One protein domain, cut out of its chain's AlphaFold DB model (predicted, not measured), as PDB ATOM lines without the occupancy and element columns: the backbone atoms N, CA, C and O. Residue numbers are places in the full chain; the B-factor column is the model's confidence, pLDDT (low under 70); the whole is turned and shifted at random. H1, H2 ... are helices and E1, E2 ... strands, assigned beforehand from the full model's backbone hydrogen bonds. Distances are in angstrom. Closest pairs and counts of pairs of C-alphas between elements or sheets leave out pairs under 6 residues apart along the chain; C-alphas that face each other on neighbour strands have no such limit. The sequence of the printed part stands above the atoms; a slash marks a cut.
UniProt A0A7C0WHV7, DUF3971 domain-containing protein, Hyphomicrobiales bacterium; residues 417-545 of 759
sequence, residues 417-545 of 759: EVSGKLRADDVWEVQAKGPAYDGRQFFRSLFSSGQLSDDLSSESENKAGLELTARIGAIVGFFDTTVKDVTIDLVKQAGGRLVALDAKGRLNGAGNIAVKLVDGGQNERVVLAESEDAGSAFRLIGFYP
ATOM      1  N   GLU A 417       1.874  54.417  -4.443       97.94
ATOM      2  CA  GLU A 417       2.792  54.138  -3.345       97.94
ATOM      3  C   GLU A 417       3.468  55.460  -2.951       97.94
ATOM      4  O   GLU A 417       4.034  56.156  -3.805       97.94
ATOM      5  N   VAL A 418       3.418  55.821  -1.668       97.38
ATOM      6  CA  VAL A 418       3.983  57.074  -1.149       97.38
ATOM      7  C   VAL A 418       4.884  56.784   0.044       97.38
ATOM      8  O   VAL A 418       4.477  56.129   0.997       97.38
ATOM      9  N   SER A 419       6.104  57.303   0.029       97.81
ATOM     10  CA  SER A 419       7.038  57.220   1.151       97.81
ATOM     11  C   SER A 419       7.569  58.597   1.507       97.81
ATOM     12  O   SER A 419       7.607  59.501   0.669       97.81
ATOM     13  N   GLY A 420       7.988  58.766   2.755       96.44
ATOM     14  CA  GLY A 420       8.648  59.989   3.168       96.44
ATOM     15  C   GLY A 420       9.581  59.785   4.343       96.44
ATOM     16  O   GLY A 420       9.345  58.927   5.195       96.44
ATOM     17  N   LYS A 421      10.635  60.597   4.398       96.06
ATOM     18  CA  LYS A 421      11.563  60.668   5.526       96.06
ATOM     19  C   LYS A 421      11.929  62.120   5.808       96.06
ATOM     20  O   LYS A 421      12.274  62.868   4.897       96.06
ATOM     21  N   LEU A 422      11.870  62.509   7.075       94.31
ATOM     22  CA  LEU A 422      12.348  63.793   7.554       94.31
ATOM     23  C   LEU A 422      13.873  63.735   7.679       94.31
ATOM     24  O   LEU A 422      14.430  62.867   8.356       94.31
ATOM     25  N   ARG A 423      14.555  64.648   6.993       93.56
ATOM     26  CA  ARG A 423      16.005  64.807   7.083       93.56
ATOM     27  C   ARG A 423      16.395  65.681   8.273       93.56
ATOM     28  O   ARG A 423      15.578  66.403   8.832       93.56
ATOM     29  N   ALA A 424      17.677  65.637   8.633       89.88
ATOM     30  CA  ALA A 424      18.231  66.389   9.762       89.88
ATOM     31  C   ALA A 424      18.197  67.924   9.586       89.88
ATOM     32  O   ALA A 424      18.404  68.645  10.556       89.88
ATOM     33  N   ASP A 425      17.969  68.423   8.369       90.94
ATOM     34  CA  ASP A 425      17.805  69.844   8.036       90.94
ATOM     35  C   ASP A 425      16.333  70.306   8.055       90.94
ATOM     36  O   ASP A 425      16.010  71.344   7.480       90.94
ATOM     37  N   ASP A 426      15.445  69.541   8.705       90.44
ATOM     38  CA  ASP A 426      13.995  69.768   8.763       90.44
ATOM     39  C   ASP A 426      13.338  69.823   7.372       90.44
ATOM     40  O   ASP A 426      12.422  70.607   7.124       90.44
ATOM     41  N   VAL A 427      13.792  68.991   6.431       93.00
ATOM     42  CA  VAL A 427      13.167  68.850   5.106       93.00
ATOM     43  C   VAL A 427      12.598  67.449   4.944       93.00
ATOM     44  O   VAL A 427      13.307  66.452   5.083       93.00
ATOM     45  N   TRP A 428      11.308  67.367   4.626       94.00
ATOM     46  CA  TRP A 428      10.673  66.119   4.223       94.00
ATOM     47  C   TRP A 428      11.107  65.744   2.814       94.00
ATOM     48  O   TRP A 428      10.784  66.453   1.867       94.00
ATOM     49  N   GLU A 429      11.784  64.612   2.668       96.88
ATOM     50  CA  GLU A 429      11.999  63.963   1.381       96.88
ATOM     51  C   GLU A 429      10.846  62.992   1.134       96.88
ATOM     52  O   GLU A 429      10.691  62.023   1.875       96.88
ATOM     53  N   VAL A 430      10.014  63.268   0.133       96.88
ATOM     54  CA  VAL A 430       8.806  62.502  -0.188       96.88
ATOM     55  C   VAL A 430       8.914  61.941  -1.596       96.88
ATOM     56  O   VAL A 430       9.214  62.658  -2.549       96.88
ATOM     57  N   GLN A 431       8.615  60.656  -1.742       98.06
ATOM     58  CA  GLN A 431       8.551  59.983  -3.030       98.06
ATOM     59  C   GLN A 431       7.139  59.452  -3.254       98.06
ATOM     60  O   GLN A 431       6.555  58.833  -2.368       98.06
ATOM     61  N   ALA A 432       6.585  59.683  -4.440       97.19
ATOM     62  CA  ALA A 432       5.284  59.154  -4.838       97.19
ATOM     63  C   ALA A 432       5.398  58.455  -6.193       97.19
ATOM     64  O   ALA A 432       5.904  59.031  -7.156       97.19
ATOM     65  N   LYS A 433       4.919  57.222  -6.316       97.94
ATOM     66  CA  LYS A 433       4.908  56.509  -7.598       97.94
ATOM     67  C   LYS A 433       3.646  55.678  -7.735       97.94
ATOM     68  O   LYS A 433       3.165  55.139  -6.755       97.94
ATOM     69  N   GLY A 434       3.118  55.537  -8.940       97.44
ATOM     70  CA  GLY A 434       1.954  54.677  -9.144       97.44
ATOM     71  C   GLY A 434       1.323  54.821 -10.519       97.44
ATOM     72  O   GLY A 434       1.731  55.684 -11.308       97.44
ATOM     73  N   PRO A 435       0.354  53.957 -10.849       97.38
ATOM     74  CA  PRO A 435      -0.255  53.924 -12.169       97.38
ATOM     75  C   PRO A 435      -1.093  55.167 -12.479       97.38
ATOM     76  O   PRO A 435      -1.083  55.612 -13.629       97.38
ATOM     77  N   ALA A 436      -1.805  55.739 -11.500       96.62
ATOM     78  CA  ALA A 436      -2.748  56.818 -11.771       96.62
ATOM     79  C   ALA A 436      -2.980  57.782 -10.596       96.62
ATOM     80  O   ALA A 436      -2.927  57.413  -9.428       96.62
ATOM     81  N   TYR A 437      -3.283  59.039 -10.926       95.62
ATOM     82  CA  TYR A 437      -3.662  60.084  -9.973       95.62
ATOM     83  C   TYR A 437      -4.803  60.940 -10.527       95.62
ATOM     84  O   TYR A 437      -4.753  61.404 -11.670       95.62
ATOM     85  N   ASP A 438      -5.826  61.196  -9.715       93.69
ATOM     86  CA  ASP A 438      -6.889  62.140 -10.060       93.69
ATOM     87  C   ASP A 438      -6.459  63.594  -9.806       93.69
ATOM     88  O   ASP A 438      -6.561  64.120  -8.696       93.69
ATOM     89  N   GLY A 439      -6.026  64.278 -10.864       91.75
ATOM     90  CA  GLY A 439      -5.572  65.664 -10.803       91.75
ATOM     91  C   GLY A 439      -6.685  66.708 -10.775       91.75
ATOM     92  O   GLY A 439      -6.392  67.890 -10.617       91.75
ATOM     93  N   ARG A 440      -7.965  66.339 -10.913       90.06
ATOM     94  CA  ARG A 440      -9.061  67.309 -11.117       90.06
ATOM     95  C   ARG A 440      -9.206  68.312  -9.972       90.06
ATOM     96  O   ARG A 440      -9.420  69.499 -10.220       90.06
ATOM     97  N   GLN A 441      -9.089  67.855  -8.725       82.69
ATOM     98  CA  GLN A 441      -9.169  68.739  -7.554       82.69
ATOM     99  C   GLN A 441      -7.935  69.636  -7.449       82.69
ATOM    100  O   GLN A 441      -8.065  70.841  -7.233       82.69
ATOM    101  N   PHE A 442      -6.753  69.072  -7.708       85.12
ATOM    102  CA  PHE A 442      -5.518  69.839  -7.802       85.12
ATOM    103  C   PHE A 442      -5.615  70.932  -8.880       85.12
ATOM    104  O   PHE A 442      -5.366  72.096  -8.588       85.12
ATOM    105  N   PHE A 443      -6.069  70.629 -10.097       86.88
ATOM    106  CA  PHE A 443      -6.197  71.639 -11.153       86.88
ATOM    107  C   PHE A 443      -7.202  72.736 -10.800       86.88
ATOM    108  O   PHE A 443      -6.928  73.907 -11.048       86.88
ATOM    109  N   ARG A 444      -8.324  72.399 -10.149       79.44
ATOM    110  CA  ARG A 444      -9.262  73.408  -9.622       79.44
ATOM    111  C   ARG A 444      -8.598  74.335  -8.606       79.44
ATOM    112  O   ARG A 444      -8.839  75.541  -8.652       79.44
ATOM    113  N   SER A 445      -7.743  73.787  -7.739       74.44
ATOM    114  CA  SER A 445      -7.030  74.569  -6.723       74.44
ATOM    115  C   SER A 445      -6.132  75.661  -7.309       74.44
ATOM    116  O   SER A 445      -5.971  76.711  -6.689       74.44
ATOM    117  N   LEU A 446      -5.612  75.469  -8.531       75.69
ATOM    118  CA  LEU A 446      -4.743  76.442  -9.204       75.69
ATOM    119  C   LEU A 446      -5.457  77.768  -9.509       75.69
ATOM    120  O   LEU A 446      -4.808  78.811  -9.589       75.69
ATOM    121  N   PHE A 447      -6.784  77.737  -9.664       71.00
ATOM    122  CA  PHE A 447      -7.603  78.903 -10.001       71.00
ATOM    123  C   PHE A 447      -8.222  79.572  -8.768       71.00
ATOM    124  O   PHE A 447      -8.495  80.773  -8.781       71.00
ATOM    125  N   SER A 448      -8.410  78.833  -7.674       60.41
ATOM    126  CA  SER A 448      -8.917  79.364  -6.408       60.41
ATOM    127  C   SER A 448      -7.792  80.025  -5.603       60.41
ATOM    128  O   SER A 448      -7.381  79.522  -4.560       60.41
ATOM    129  N   SER A 449      -7.270  81.154  -6.089       48.12
ATOM    130  CA  SER A 449      -6.378  82.004  -5.287       48.12
ATOM    131  C   SER A 449      -7.184  82.567  -4.110       48.12
ATOM    132  O   SER A 449      -8.093  83.371  -4.328       48.12
ATOM    133  N   GLY A 450      -6.926  82.069  -2.895       45.47
ATOM    134  CA  GLY A 450      -7.562  82.519  -1.653       45.47
ATOM    135  C   GLY A 450      -8.042  81.393  -0.736       45.47
ATOM    136  O   GLY A 450      -7.714  81.392   0.438       45.47
ATOM    137  N   GLN A 451      -8.784  80.400  -1.233       39.31
ATOM    138  CA  GLN A 451      -9.573  79.548  -0.326       39.31
ATOM    139  C   GLN A 451      -8.824  78.334   0.232       39.31
ATOM    140  O   GLN A 451      -9.078  77.935   1.360       39.31
ATOM    141  N   LEU A 452      -7.877  77.777  -0.528       39.81
ATOM    142  CA  LEU A 452      -6.923  76.833   0.049       39.81
ATOM    143  C   LEU A 452      -5.835  77.584   0.800       39.81
ATOM    144  O   LEU A 452      -5.516  77.174   1.888       39.81
ATOM    145  N   SER A 453      -5.338  78.724   0.328       38.59
ATOM    146  CA  SER A 453      -4.348  79.518   1.071       38.59
ATOM    147  C   SER A 453      -4.853  80.088   2.407       38.59
ATOM    148  O   SER A 453      -4.030  80.257   3.290       38.59
ATOM    149  N   ASP A 454      -6.157  80.335   2.595       37.47
ATOM    150  CA  ASP A 454      -6.736  80.737   3.894       37.47
ATOM    151  C   ASP A 454      -7.048  79.542   4.817       37.47
ATOM    152  O   ASP A 454      -7.011  79.692   6.032       37.47
ATOM    153  N   ASP A 455      -7.304  78.343   4.275       38.31
ATOM    154  CA  ASP A 455      -7.353  77.093   5.063       38.31
ATOM    155  C   ASP A 455      -5.941  76.505   5.312       38.31
ATOM    156  O   ASP A 455      -5.745  75.722   6.240       38.31
ATOM    157  N   LEU A 456      -4.955  76.902   4.502       40.84
ATOM    158  CA  LEU A 456      -3.523  76.590   4.588       40.84
ATOM    159  C   LEU A 456      -2.728  77.714   5.263       40.84
ATOM    160  O   LEU A 456      -1.549  77.534   5.526       40.84
ATOM    161  N   SER A 457      -3.317  78.867   5.584       37.97
ATOM    162  CA  SER A 457      -2.635  79.897   6.385       37.97
ATOM    163  C   SER A 457      -2.510  79.460   7.848       37.97
ATOM    164  O   SER A 457      -1.662  79.977   8.570       37.97
ATOM    165  N   SER A 458      -3.261  78.424   8.250       39.09
ATOM    166  CA  SER A 458      -2.981  77.612   9.439       39.09
ATOM    167  C   SER A 458      -1.832  76.597   9.266       39.09
ATOM    168  O   SER A 458      -1.528  75.881  10.215       39.09
ATOM    169  N   GLU A 459      -1.124  76.555   8.123       44.47
ATOM    170  CA  GLU A 459       0.226  75.954   8.006       44.47
ATOM    171  C   GLU A 459       1.310  76.834   8.667       44.47
ATOM    172  O   GLU A 459       2.501  76.677   8.410       44.47
ATOM    173  N   SER A 460       0.947  77.752   9.565       40.81
ATOM    174  CA  SER A 460       1.908  78.535  10.347       40.81
ATOM    175  C   SER A 460       2.698  77.714  11.380       40.81
ATOM    176  O   SER A 460       3.576  78.271  12.036       40.81
ATOM    177  N   GLU A 461       2.431  76.411  11.535       49.91
ATOM    178  CA  GLU A 461       3.203  75.543  12.438       49.91
ATOM    179  C   GLU A 461       4.069  74.476  11.756       49.91
ATOM    180  O   GLU A 461       5.000  73.986  12.402       49.91
ATOM    181  N   ASN A 462       3.848  74.131  10.480       52.66
ATOM    182  CA  ASN A 462       4.708  73.145   9.820       52.66
ATOM    183  C   ASN A 462       5.983  73.836   9.312       52.66
ATOM    184  O   ASN A 462       6.049  74.361   8.201       52.66
ATOM    185  N   LYS A 463       6.989  73.902  10.191       60.41
ATOM    186  CA  LYS A 463       8.276  74.568   9.940       60.41
ATOM    187  C   LYS A 463       9.159  73.830   8.933       60.41
ATOM    188  O   LYS A 463      10.147  74.410   8.494       60.41
ATOM    189  N   ALA A 464       8.826  72.592   8.575       80.12
ATOM    190  CA  ALA A 464       9.662  71.777   7.710       80.12
ATOM    191  C   ALA A 464       9.550  72.179   6.227       80.12
ATOM    192  O   ALA A 464       8.481  72.554   5.737       80.12
ATOM    193  N   GLY A 465      10.663  72.087   5.499       90.31
ATOM    194  CA  GLY A 465      10.667  72.116   4.037       90.31
ATOM    195  C   GLY A 465      10.109  70.819   3.439       90.31
ATOM    196  O   GLY A 465       9.888  69.834   4.140       90.31
ATOM    197  N   LEU A 466       9.906  70.808   2.122       92.25
ATOM    198  CA  LEU A 466       9.461  69.636   1.365       92.25
ATOM    199  C   LEU A 466      10.269  69.508   0.076       92.25
ATOM    200  O   LEU A 466      10.319  70.445  -0.714       92.25
ATOM    201  N   GLU A 467      10.808  68.327  -0.169       95.81
ATOM    202  CA  GLU A 467      11.363  67.872  -1.435       95.81
ATOM    203  C   GLU A 467      10.537  66.670  -1.900       95.81
ATOM    204  O   GLU A 467      10.490  65.645  -1.229       95.81
ATOM    205  N   LEU A 468       9.824  66.822  -3.012       95.69
ATOM    206  CA  LEU A 468       8.910  65.826  -3.556       95.69
ATOM    207  C   LEU A 468       9.408  65.362  -4.923       95.69
ATOM    208  O   LEU A 468       9.501  66.181  -5.838       95.69
ATOM    209  N   THR A 469       9.587  64.053  -5.083       98.06
ATOM    210  CA  THR A 469       9.748  63.403  -6.389       98.06
ATOM    211  C   THR A 469       8.546  62.503  -6.661       98.06
ATOM    212  O   THR A 469       8.267  61.572  -5.907       98.06
ATOM    213  N   ALA A 470       7.829  62.747  -7.757       97.50
ATOM    214  CA  ALA A 470       6.691  61.942  -8.181       97.50
ATOM    215  C   ALA A 470       6.897  61.318  -9.570       97.50
ATOM    216  O   ALA A 470       7.346  61.978 -10.508       97.50
ATOM    217  N   ARG A 471       6.533  60.039  -9.712       98.31
ATOM    218  CA  ARG A 471       6.585  59.245 -10.951       98.31
ATOM    219  C   ARG A 471       5.218  58.598 -11.188       98.31
ATOM    220  O   ARG A 471       4.930  57.538 -10.638       98.31
ATOM    221  N   ILE A 472       4.359  59.233 -11.980       98.00
ATOM    222  CA  ILE A 472       2.950  58.835 -12.128       98.00
ATOM    223  C   ILE A 472       2.682  58.379 -13.565       98.00
ATOM    224  O   ILE A 472       2.964  59.107 -14.515       98.00
ATOM    225  N   GLY A 473       2.095  57.192 -13.732       97.81
ATOM    226  CA  GLY A 473       1.769  56.636 -15.048       97.81
ATOM    227  C   GLY A 473       0.773  57.497 -15.829       97.81
ATOM    228  O   GLY A 473       1.006  57.802 -17.000       97.81
ATOM    229  N   ALA A 474      -0.314  57.928 -15.182       97.25
ATOM    230  CA  ALA A 474      -1.295  58.842 -15.755       97.25
ATOM    231  C   ALA A 474      -1.912  59.798 -14.719       97.25
ATOM    232  O   ALA A 474      -2.491  59.374 -13.724       97.25
ATOM    233  N   ILE A 475      -1.882  61.103 -14.989       97.00
ATOM    234  CA  ILE A 475      -2.695  62.091 -14.273       97.00
ATOM    235  C   ILE A 475      -3.981  62.336 -15.059       97.00
ATOM    236  O   ILE A 475      -3.938  62.769 -16.215       97.00
ATOM    237  N   VAL A 476      -5.128  62.088 -14.430       96.19
ATOM    238  CA  VAL A 476      -6.454  62.310 -15.015       96.19
ATOM    239  C   VAL A 476      -6.904  63.744 -14.751       96.19
ATOM    240  O   VAL A 476      -6.918  64.205 -13.610       96.19
ATOM    241  N   GLY A 477      -7.275  64.461 -15.810       95.25
ATOM    242  CA  GLY A 477      -7.839  65.806 -15.736       95.25
ATOM    243  C   GLY A 477      -9.321  65.846 -16.097       95.25
ATOM    244  O   GLY A 477     -10.063  64.873 -15.951       95.25
ATOM    245  N   PHE A 478      -9.777  67.008 -16.557       94.19
ATOM    246  CA  PHE A 478     -11.140  67.198 -17.045       94.19
ATOM    247  C   PHE A 478     -11.294  66.767 -18.509       94.19
ATOM    248  O   PHE A 478     -10.316  66.575 -19.232       94.19
ATOM    249  N   PHE A 479     -12.550  66.633 -18.948       93.06
ATOM    250  CA  PHE A 479     -12.930  66.388 -20.346       93.06
ATOM    251  C   PHE A 479     -12.159  65.225 -21.000       93.06
ATOM    252  O   PHE A 479     -11.607  65.384 -22.092       93.06
ATOM    253  N   ASP A 480     -12.085  64.089 -20.298       91.50
ATOM    254  CA  ASP A 480     -11.429  62.847 -20.734       91.50
ATOM    255  C   ASP A 480      -9.972  63.032 -21.188       91.50
ATOM    256  O   ASP A 480      -9.478  62.341 -22.077       91.50
ATOM    257  N   THR A 481      -9.277  64.001 -20.588       95.19
ATOM    258  CA  THR A 481      -7.880  64.306 -20.902       95.19
ATOM    259  C   THR A 481      -6.953  63.754 -19.831       95.19
ATOM    260  O   THR A 481      -7.245  63.820 -18.636       95.19
ATOM    261  N   THR A 482      -5.809  63.231 -20.266       97.00
ATOM    262  CA  THR A 482      -4.790  62.653 -19.383       97.00
ATOM    263  C   THR A 482      -3.409  63.209 -19.704       97.00
ATOM    264  O   THR A 482      -3.138  63.576 -20.848       97.00
ATOM    265  N   VAL A 483      -2.521  63.253 -18.714       97.75
ATOM    266  CA  VAL A 483      -1.073  63.370 -18.939       97.75
ATOM    267  C   VAL A 483      -0.450  62.037 -18.571       97.75
ATOM    268  O   VAL A 483      -0.649  61.575 -17.453       97.75
ATOM    269  N   LYS A 484       0.266  61.413 -19.500       97.69
ATOM    270  CA  LYS A 484       0.971  60.147 -19.284       97.69
ATOM    271  C   LYS A 484       2.452  60.372 -19.018       97.69
ATOM    272  O   LYS A 484       2.976  61.424 -19.386       97.69
ATOM    273  N   ASP A 485       3.095  59.373 -18.423       96.88
ATOM    274  CA  ASP A 485       4.542  59.332 -18.183       96.88
ATOM    275  C   ASP A 485       5.019  60.568 -17.405       96.88
ATOM    276  O   ASP A 485       5.923  61.291 -17.826       96.88
ATOM    277  N   VAL A 486       4.336  60.861 -16.294       97.88
ATOM    278  CA  VAL A 486       4.526  62.105 -15.552       97.88
ATOM    279  C   VAL A 486       5.682  61.990 -14.570       97.88
ATOM    280  O   VAL A 486       5.697  61.110 -13.706       97.88
ATOM    281  N   THR A 487       6.610  62.937 -14.649       98.12
ATOM    282  CA  THR A 487       7.666  63.149 -13.655       98.12
ATOM    283  C   THR A 487       7.488  64.519 -13.022       98.12
ATOM    284  O   THR A 487       7.269  65.484 -13.752       98.12
ATOM    285  N   ILE A 488       7.576  64.618 -11.697       97.00
ATOM    286  CA  ILE A 488       7.503  65.886 -10.961       97.00
ATOM    287  C   ILE A 488       8.618  65.902  -9.927       97.00
ATOM    288  O   ILE A 488       8.657  65.019  -9.082       97.00
ATOM    289  N   ASP A 489       9.454  66.926  -9.954       97.19
ATOM    290  CA  ASP A 489      10.404  67.259  -8.903       97.19
ATOM    291  C   ASP A 489      10.042  68.649  -8.370       97.19
ATOM    292  O   ASP A 489       9.918  69.617  -9.127       97.19
ATOM    293  N   LEU A 490       9.796  68.756  -7.069       94.31
ATOM    294  CA  LEU A 490       9.305  69.972  -6.427       94.31
ATOM    295  C   LEU A 490      10.029  70.201  -5.107       94.31
ATOM    296  O   LEU A 490      10.129  69.297  -4.288       94.31
ATOM    297  N   VAL A 491      10.460  71.442  -4.867       93.31
ATOM    298  CA  VAL A 491      11.068  71.848  -3.595       93.31
ATOM    299  C   VAL A 491      10.349  73.069  -3.033       93.31
ATOM    300  O   VAL A 491      10.242  74.112  -3.690       93.31
ATOM    301  N   LYS A 492       9.885  72.956  -1.789       89.44
ATOM    302  CA  LYS A 492       9.381  74.048  -0.956       89.44
ATOM    303  C   LYS A 492      10.304  74.236   0.247       89.44
ATOM    304  O   LYS A 492      10.685  73.274   0.904       89.44
ATOM    305  N   GLN A 493      10.625  75.483   0.560       86.50
ATOM    306  CA  GLN A 493      11.265  75.838   1.826       86.50
ATOM    307  C   GLN A 493      10.252  75.813   2.977       86.50
ATOM    308  O   GLN A 493       9.038  75.818   2.748       86.50
ATOM    309  N   ALA A 494      10.773  75.856   4.205       80.50
ATOM    310  CA  ALA A 494      10.009  76.138   5.415       80.50
ATOM    311  C   ALA A 494       9.012  77.295   5.197       80.50
ATOM    312  O   ALA A 494       9.350  78.316   4.590       80.50
ATOM    313  N   GLY A 495       7.773  77.131   5.669       72.69
ATOM    314  CA  GLY A 495       6.691  78.098   5.430       72.69
ATOM    315  C   GLY A 495       6.059  78.015   4.033       72.69
ATOM    316  O   GLY A 495       5.390  78.951   3.601       72.69
ATOM    317  N   GLY A 496       6.288  76.920   3.298       75.00
ATOM    318  CA  GLY A 496       5.564  76.591   2.065       75.00
ATOM    319  C   GLY A 496       6.041  77.322   0.807       75.00
ATOM    320  O   GLY A 496       5.427  77.202  -0.258       75.00
ATOM    321  N   ARG A 497       7.149  78.071   0.879       82.69
ATOM    322  CA  ARG A 497       7.668  78.841  -0.259       82.69
ATOM    323  C   ARG A 497       8.248  77.913  -1.336       82.69
ATOM    324  O   ARG A 497       9.320  77.350  -1.151       82.69
ATOM    325  N   LEU A 498       7.579  77.802  -2.487       85.69
ATOM    326  CA  LEU A 498       8.088  77.075  -3.663       85.69
ATOM    327  C   LEU A 498       9.389  77.710  -4.192       85.69
ATOM    328  O   LEU A 498       9.394  78.910  -4.487       85.69
ATOM    329  N   VAL A 499      10.455  76.914  -4.323       89.94
ATOM    330  CA  VAL A 499      11.788  77.346  -4.798       89.94
ATOM    331  C   VAL A 499      12.349  76.513  -5.949       89.94
ATOM    332  O   VAL A 499      13.230  76.995  -6.653       89.94
ATOM    333  N   ALA A 500      11.819  75.314  -6.187       92.81
ATOM    334  CA  ALA A 500      12.081  74.553  -7.405       92.81
ATOM    335  C   ALA A 500      10.823  73.794  -7.839       92.81
ATOM    336  O   ALA A 500      10.034  73.348  -7.006       92.81
ATOM    337  N   LEU A 501      10.640  73.676  -9.151       94.88
ATOM    338  CA  LEU A 501       9.611  72.859  -9.787       94.88
ATOM    339  C   LEU A 501      10.127  72.454 -11.167       94.88
ATOM    340  O   LEU A 501      10.507  73.329 -11.943       94.88
ATOM    341  N   ASP A 502      10.093  71.168 -11.476       96.50
ATOM    342  CA  ASP A 502      10.239  70.612 -12.820       96.50
ATOM    343  C   ASP A 502       9.209  69.489 -12.960       96.50
ATOM    344  O   ASP A 502       9.237  68.509 -12.226       96.50
ATOM    345  N   ALA A 503       8.241  69.659 -13.853       96.94
ATOM    346  CA  ALA A 503       7.239  68.655 -14.158       96.94
ATOM    347  C   ALA A 503       7.187  68.422 -15.664       96.94
ATOM    348  O   ALA A 503       7.191  69.378 -16.440       96.94
ATOM    349  N   LYS A 504       7.099  67.163 -16.090       97.44
ATOM    350  CA  LYS A 504       7.041  66.768 -17.505       97.44
ATOM    351  C   LYS A 504       6.050  65.633 -17.700       97.44
ATOM    352  O   LYS A 504       5.814  64.857 -16.779       97.44
ATOM    353  N   GLY A 505       5.496  65.525 -18.901       97.12
ATOM    354  CA  GLY A 505       4.669  64.394 -19.308       97.12
ATOM    355  C   GLY A 505       4.151  64.529 -20.737       97.12
ATOM    356  O   GLY A 505       4.542  65.430 -21.483       97.12
ATOM    357  N   ARG A 506       3.248  63.624 -21.121       96.88
ATOM    358  CA  ARG A 506       2.686  63.520 -22.474       96.88
ATOM    359  C   ARG A 506       1.164  63.618 -22.448       96.88
ATOM    360  O   ARG A 506       0.479  62.695 -22.002       96.88
ATOM    361  N   LEU A 507       0.608  64.707 -22.965       95.12
ATOM    362  CA  LEU A 507      -0.836  64.892 -23.118       95.12
ATOM    363  C   LEU A 507      -1.422  63.819 -24.030       95.12
ATOM    364  O   LEU A 507      -1.010  63.661 -25.181       95.12
ATOM    365  N   ASN A 508      -2.379  63.065 -23.493       92.44
ATOM    366  CA  ASN A 508      -3.031  61.932 -24.142       92.44
ATOM    367  C   ASN A 508      -2.034  60.917 -24.749       92.44
ATOM    368  O   ASN A 508      -2.372  60.192 -25.681       92.44
ATOM    369  N   GLY A 509      -0.802  60.861 -24.222       88.38
ATOM    370  CA  GLY A 509       0.289  60.012 -24.714       88.38
ATOM    371  C   GLY A 509       1.029  60.519 -25.962       88.38
ATOM    372  O   GLY A 509       1.911  59.813 -26.454       88.38
ATOM    373  N   ALA A 510       0.713  61.712 -26.477       89.19
ATOM    374  CA  ALA A 510       1.270  62.240 -27.726       89.19
ATOM    375  C   ALA A 510       2.077  63.536 -27.539       89.19
ATOM    376  O   ALA A 510       3.302  63.495 -27.649       89.19
ATOM    377  N   GLY A 511       1.405  64.664 -27.289       90.94
ATOM    378  CA  GLY A 511       2.046  65.983 -27.233       90.94
ATOM    379  C   GLY A 511       2.757  66.221 -25.905       90.94
ATOM    380  O   GLY A 511       2.209  65.897 -24.851       90.94
ATOM    381  N   ASN A 512       3.960  66.788 -25.931       95.19
ATOM    382  CA  ASN A 512       4.692  67.072 -24.700       95.19
ATOM    383  C   ASN A 512       4.027  68.210 -23.903       95.19
ATOM    384  O   ASN A 512       3.467  69.155 -24.467       95.19
ATOM    385  N   ILE A 513       4.090  68.112 -22.576       96.19
ATOM    386  CA  ILE A 513       3.754  69.186 -21.637       96.19
ATOM    387  C   ILE A 513       4.837  69.265 -20.563       96.19
ATOM    388  O   ILE A 513       5.281  68.238 -20.046       96.19
ATOM    389  N   ALA A 514       5.261  70.479 -20.229       96.94
ATOM    390  CA  ALA A 514       6.255  70.721 -19.192       96.94
ATOM    391  C   ALA A 514       5.892  71.946 -18.350       96.94
ATOM    392  O   ALA A 514       5.300  72.898 -18.852       96.94
ATOM    393  N   VAL A 515       6.265  71.933 -17.072       95.75
ATOM    394  CA  VAL A 515       6.133  73.059 -16.143       95.75
ATOM    395  C   VAL A 515       7.434  73.204 -15.374       95.75
ATOM    396  O   VAL A 515       7.916  72.231 -14.806       95.75
ATOM    397  N   LYS A 516       8.008  74.403 -15.324       95.38
ATOM    398  CA  LYS A 516       9.225  74.682 -14.559       95.38
ATOM    399  C   LYS A 516       9.104  75.966 -13.756       95.38
ATOM    400  O   LYS A 516       8.440  76.908 -14.186       95.38
ATOM    401  N   LEU A 517       9.783  76.020 -12.614       92.50
ATOM    402  CA  LEU A 517      10.077  77.278 -11.937       92.50
ATOM    403  C   LEU A 517      11.402  77.832 -12.464       92.50
ATOM    404  O   LEU A 517      12.410  77.131 -12.479       92.50
ATOM    405  N   VAL A 518      11.397  79.092 -12.879       91.88
ATOM    406  CA  VAL A 518      12.579  79.820 -13.345       91.88
ATOM    407  C   VAL A 518      12.717  81.136 -12.582       91.88
ATOM    408  O   VAL A 518      11.725  81.705 -12.116       91.88
ATOM    409  N   ASP A 519      13.948  81.626 -12.458       85.38
ATOM    410  CA  ASP A 519      14.215  82.978 -11.963       85.38
ATOM    411  C   ASP A 519      13.841  83.991 -13.057       85.38
ATOM    412  O   ASP A 519      14.381  83.964 -14.167       85.38
ATOM    413  N   GLY A 520      12.866  84.851 -12.761       76.38
ATOM    414  CA  GLY A 520      12.395  85.901 -13.660       76.38
ATOM    415  C   GLY A 520      13.319  87.117 -13.749       76.38
ATOM    416  O   GLY A 520      13.063  87.998 -14.570       76.38
ATOM    417  N   GLY A 521      14.380  87.169 -12.934       75.88
ATOM    418  CA  GLY A 521      15.164  88.371 -12.670       75.88
ATOM    419  C   GLY A 521      14.550  89.204 -11.540       75.88
ATOM    420  O   GLY A 521      13.379  89.066 -11.209       75.88
ATOM    421  N   GLN A 522      15.358  90.061 -10.902       71.88
ATOM    422  CA  GLN A 522      14.954  90.853  -9.722       71.88
ATOM    423  C   GLN A 522      14.367  90.025  -8.557       71.88
ATOM    424  O   GLN A 522      13.615  90.557  -7.744       71.88
ATOM    425  N   ASN A 523      14.765  88.750  -8.433       68.62
ATOM    426  CA  ASN A 523      14.286  87.821  -7.402       68.62
ATOM    427  C   ASN A 523      12.789  87.455  -7.537       68.62
ATOM    428  O   ASN A 523      12.168  87.040  -6.557       68.62
ATOM    429  N   GLU A 524      12.207  87.611  -8.733       81.75
ATOM    430  CA  GLU A 524      10.845  87.170  -9.043       81.75
ATOM    431  C   GLU A 524      10.805  85.672  -9.362       81.75
ATOM    432  O   GLU A 524      11.508  85.185 -10.251       81.75
ATOM    433  N   ARG A 525       9.914  84.926  -8.701       86.38
ATOM    434  CA  ARG A 525       9.670  83.520  -9.036       86.38
ATOM    435  C   ARG A 525       8.660  83.414 -10.166       86.38
ATOM    436  O   ARG A 525       7.513  83.851 -10.028       86.38
ATOM    437  N   VAL A 526       9.063  82.786 -11.266       90.31
ATOM    438  CA  VAL A 526       8.228  82.634 -12.458       90.31
ATOM    439  C   VAL A 526       7.961  81.161 -12.732       90.31
ATOM    440  O   VAL A 526       8.885  80.377 -12.915       90.31
ATOM    441  N   VAL A 527       6.688  80.779 -12.819       92.69
ATOM    442  CA  VAL A 527       6.274  79.475 -13.350       92.69
ATOM    443  C   VAL A 527       6.108  79.597 -14.859       92.69
ATOM    444  O   VAL A 527       5.332  80.426 -15.332       92.69
ATOM    445  N   LEU A 528       6.823  78.761 -15.606       94.44
ATOM    446  CA  LEU A 528       6.692  78.606 -17.050       94.44
ATOM    447  C   LEU A 528       6.071  77.238 -17.343       94.44
ATOM    448  O   LEU A 528       6.640  76.221 -16.960       94.44
ATOM    449  N   ALA A 529       4.924  77.206 -18.013       95.75
ATOM    450  CA  ALA A 529       4.269  75.983 -18.464       95.75
ATOM    451  C   ALA A 529       4.119  75.993 -19.987       95.75
ATOM    452  O   ALA A 529       3.599  76.954 -20.545       95.75
ATOM    453  N   GLU A 530       4.545  74.930 -20.658       96.19
ATOM    454  CA  GLU A 530       4.544  74.820 -22.117       96.19
ATOM    455  C   GLU A 530       3.893  73.518 -22.573       96.19
ATOM    456  O   GLU A 530       3.961  72.500 -21.882       96.19
ATOM    457  N   SER A 531       3.239  73.552 -23.732       96.81
ATOM    458  CA  SER A 531       2.553  72.395 -24.298       96.81
ATOM    459  C   SER A 531       2.540  72.411 -25.826       96.81
ATOM    460  O   SER A 531       2.289  73.447 -26.436       96.81
ATOM    461  N   GLU A 532       2.731  71.240 -26.432       96.38
ATOM    462  CA  GLU A 532       2.592  70.998 -27.879       96.38
ATOM    463  C   GLU A 532       1.142  70.711 -28.322       96.38
ATOM    464  O   GLU A 532       0.881  70.540 -29.511       96.38
ATOM    465  N   ASP A 533       0.200  70.623 -27.376       95.56
ATOM    466  CA  ASP A 533      -1.236  70.480 -27.641       95.56
ATOM    467  C   ASP A 533      -2.023  71.389 -26.688       95.56
ATOM    468  O   ASP A 533      -2.531  70.963 -25.646       95.56
ATOM    469  N   ALA A 534      -2.118  72.666 -27.062       94.81
ATOM    470  CA  ALA A 534      -2.830  73.697 -26.317       94.81
ATOM    471  C   ALA A 534      -4.265  73.264 -25.990       94.81
ATOM    472  O   ALA A 534      -4.697  73.352 -24.839       94.81
ATOM    473  N   GLY A 535      -4.995  72.741 -26.980       94.06
ATOM    474  CA  GLY A 535      -6.367  72.272 -26.801       94.06
ATOM    475  C   GLY A 535      -6.503  71.193 -25.726       94.06
ATOM    476  O   GLY A 535      -7.385  71.273 -24.865       94.06
ATOM    477  N   SER A 536      -5.617  70.197 -25.722       95.38
ATOM    478  CA  SER A 536      -5.582  69.193 -24.653       95.38
ATOM    479  C   SER A 536      -5.132  69.788 -23.314       95.38
ATOM    480  O   SER A 536      -5.749  69.479 -22.301       95.38
ATOM    481  N   ALA A 537      -4.153  70.694 -23.274       95.12
ATOM    482  CA  ALA A 537      -3.727  71.341 -22.028       95.12
ATOM    483  C   ALA A 537      -4.865  72.133 -21.351       95.12
ATOM    484  O   ALA A 537      -5.103  71.984 -20.151       95.12
ATOM    485  N   PHE A 538      -5.633  72.923 -22.113       93.00
ATOM    486  CA  PHE A 538      -6.782  73.661 -21.575       93.00
ATOM    487  C   PHE A 538      -7.923  72.746 -21.125       93.00
ATOM    488  O   PHE A 538      -8.603  73.061 -20.142       93.00
ATOM    489  N   ARG A 539      -8.137  71.618 -21.817       93.12
ATOM    490  CA  ARG A 539      -9.097  70.588 -21.400       93.12
ATOM    491  C   ARG A 539      -8.662  69.900 -20.113       93.12
ATOM    492  O   ARG A 539      -9.476  69.808 -19.203       93.12
ATOM    493  N   LEU A 540      -7.394  69.504 -19.999       94.81
ATOM    494  CA  LEU A 540      -6.832  68.840 -18.821       94.81
ATOM    495  C   LEU A 540      -7.152  69.606 -17.533       94.81
ATOM    496  O   LEU A 540      -7.683  69.027 -16.587       94.81
ATOM    497  N   ILE A 541      -6.866  70.909 -17.517       91.69
ATOM    498  CA  ILE A 541      -7.039  71.760 -16.332       91.69
ATOM    499  C   ILE A 541      -8.471  72.285 -16.163       91.69
ATOM    500  O   ILE A 541      -8.778  72.931 -15.168       91.69
ATOM    501  N   GLY A 542      -9.360  72.009 -17.119       88.62
ATOM    502  CA  GLY A 542     -10.764  72.405 -17.047       88.62
ATOM    503  C   GLY A 542     -11.046  73.865 -17.420       88.62
ATOM    504  O   GLY A 542     -12.115  74.364 -17.084       88.62
ATOM    505  N   PHE A 543     -10.119  74.553 -18.097       85.25
ATOM    506  CA  PHE A 543     -10.233  75.987 -18.389       85.25
ATOM    507  C   PHE A 543     -11.095  76.286 -19.624       85.25
ATOM    508  O   PHE A 543     -12.031  77.077 -19.545       85.25
ATOM    509  N   TYR A 544     -10.810  75.654 -20.770       86.44
ATOM    510  CA  TYR A 544     -11.568  75.889 -22.006       86.44
ATOM    511  C   TYR A 544     -11.692  74.620 -22.870       86.44
ATOM    512  O   TYR A 544     -10.732  74.231 -23.535       86.44
ATOM    513  N   PRO A 545     -12.870  73.959 -22.906       88.88
ATOM    514  CA  PRO A 545     -13.006  72.637 -23.517       88.88
ATOM    515  C   PRO A 545     -13.144  72.618 -25.041       88.88
ATOM    516  O   PRO A 545     -13.222  71.542 -25.630       88.88
TER     517      PRO A 545
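This is residues 417 to 545 of the 759 residues of the protein "DUF3971 domain-containing protein" of Hyphomicrobiales bacterium (UniProt A0A7C0WHV7). Picture one curled, twisted sheet of seven long strands, a trough with the short helix H3 packed on its hollow face near one end of the strands. On the same side as H3, the chain through H1 and H2 passes, away from the sheet, from the end of E2 back to the beginning of E3. The printed part has 129 residues, with elements in the order E1, E2, H1, H2, E3, E4, E5, E6, E7, H3, and its class is mixed, helices and strands. The sheet runs E1, E2, E3, E4, E5, E6, E7 and is mixed, with E2 and E3 parallel and the other neighbours antiparallel. The whole is compact, with a radius of gyration of the C-alphas of 15.5 A and spans of 41 by 33 by 30 A.

Find C-alpha 417 at (2.792, 54.138, -3.345), where E1 begins; it runs to residue 422, 17.4 A. E2, residues 427 to 438, covers 26.0 A and bends by 108 degrees at residue 435. E3, residues 465 to 476, covers 27.4 A and bends by 97 degrees at residue 473. E4, residues 482 to 492, covers 25.9 A and bends by 86 degrees at residue 485. Next come E5, residues 498 to 507, 24.6 A; E6, residues 511 to 519, 25.9 A; and E7, residues 525 to 531, 20.2 A. The helices are H1, residues 440 to 445, H2, residues 451 to 455, and H3, residues 534 to 540, which ends at C-alpha 540 (-6.832, 68.840, -18.821).

Look first at E2 and E3, parallel at 8 degrees, with N 430 and O 467 2.8 A apart. With H1 and H2 between them they form a strand-helix-strand unit, two parallel neighbour strands joined through helices, with a right-handed crossover. At the edge strand E1, antiparallel to E2, N 419 and O 431 are 2.9 A apart. E3 to E7 form a meander, each strand the antiparallel neighbour of the one before; check N 470 and O 488, 2.8 A, N 489 and O 502, 2.8 A, N 503 and O 515, 2.8 A, and N 516 and O 528, 2.8 A. H3 is on the sheet at a height of 7.9 A; its closest C-alphas to E4 are those of Leu 540 and Thr 482, 6.5 A. H1 and H2 are not on the sheet. H1 and H3 are only just apart, 8.2 A at the closest. In H1, H2 and H3 every O i to N i+4 pair is within hydrogen-bond range.

The two C-alphas farthest apart, those of Ala 424 and Pro 545, are 46.1 A apart. The printed part has no cut and no long link. Mean pLDDT of the printed part is 85.9; look for values under 70 at residues 448 to 463, which include H2, and at residue 523.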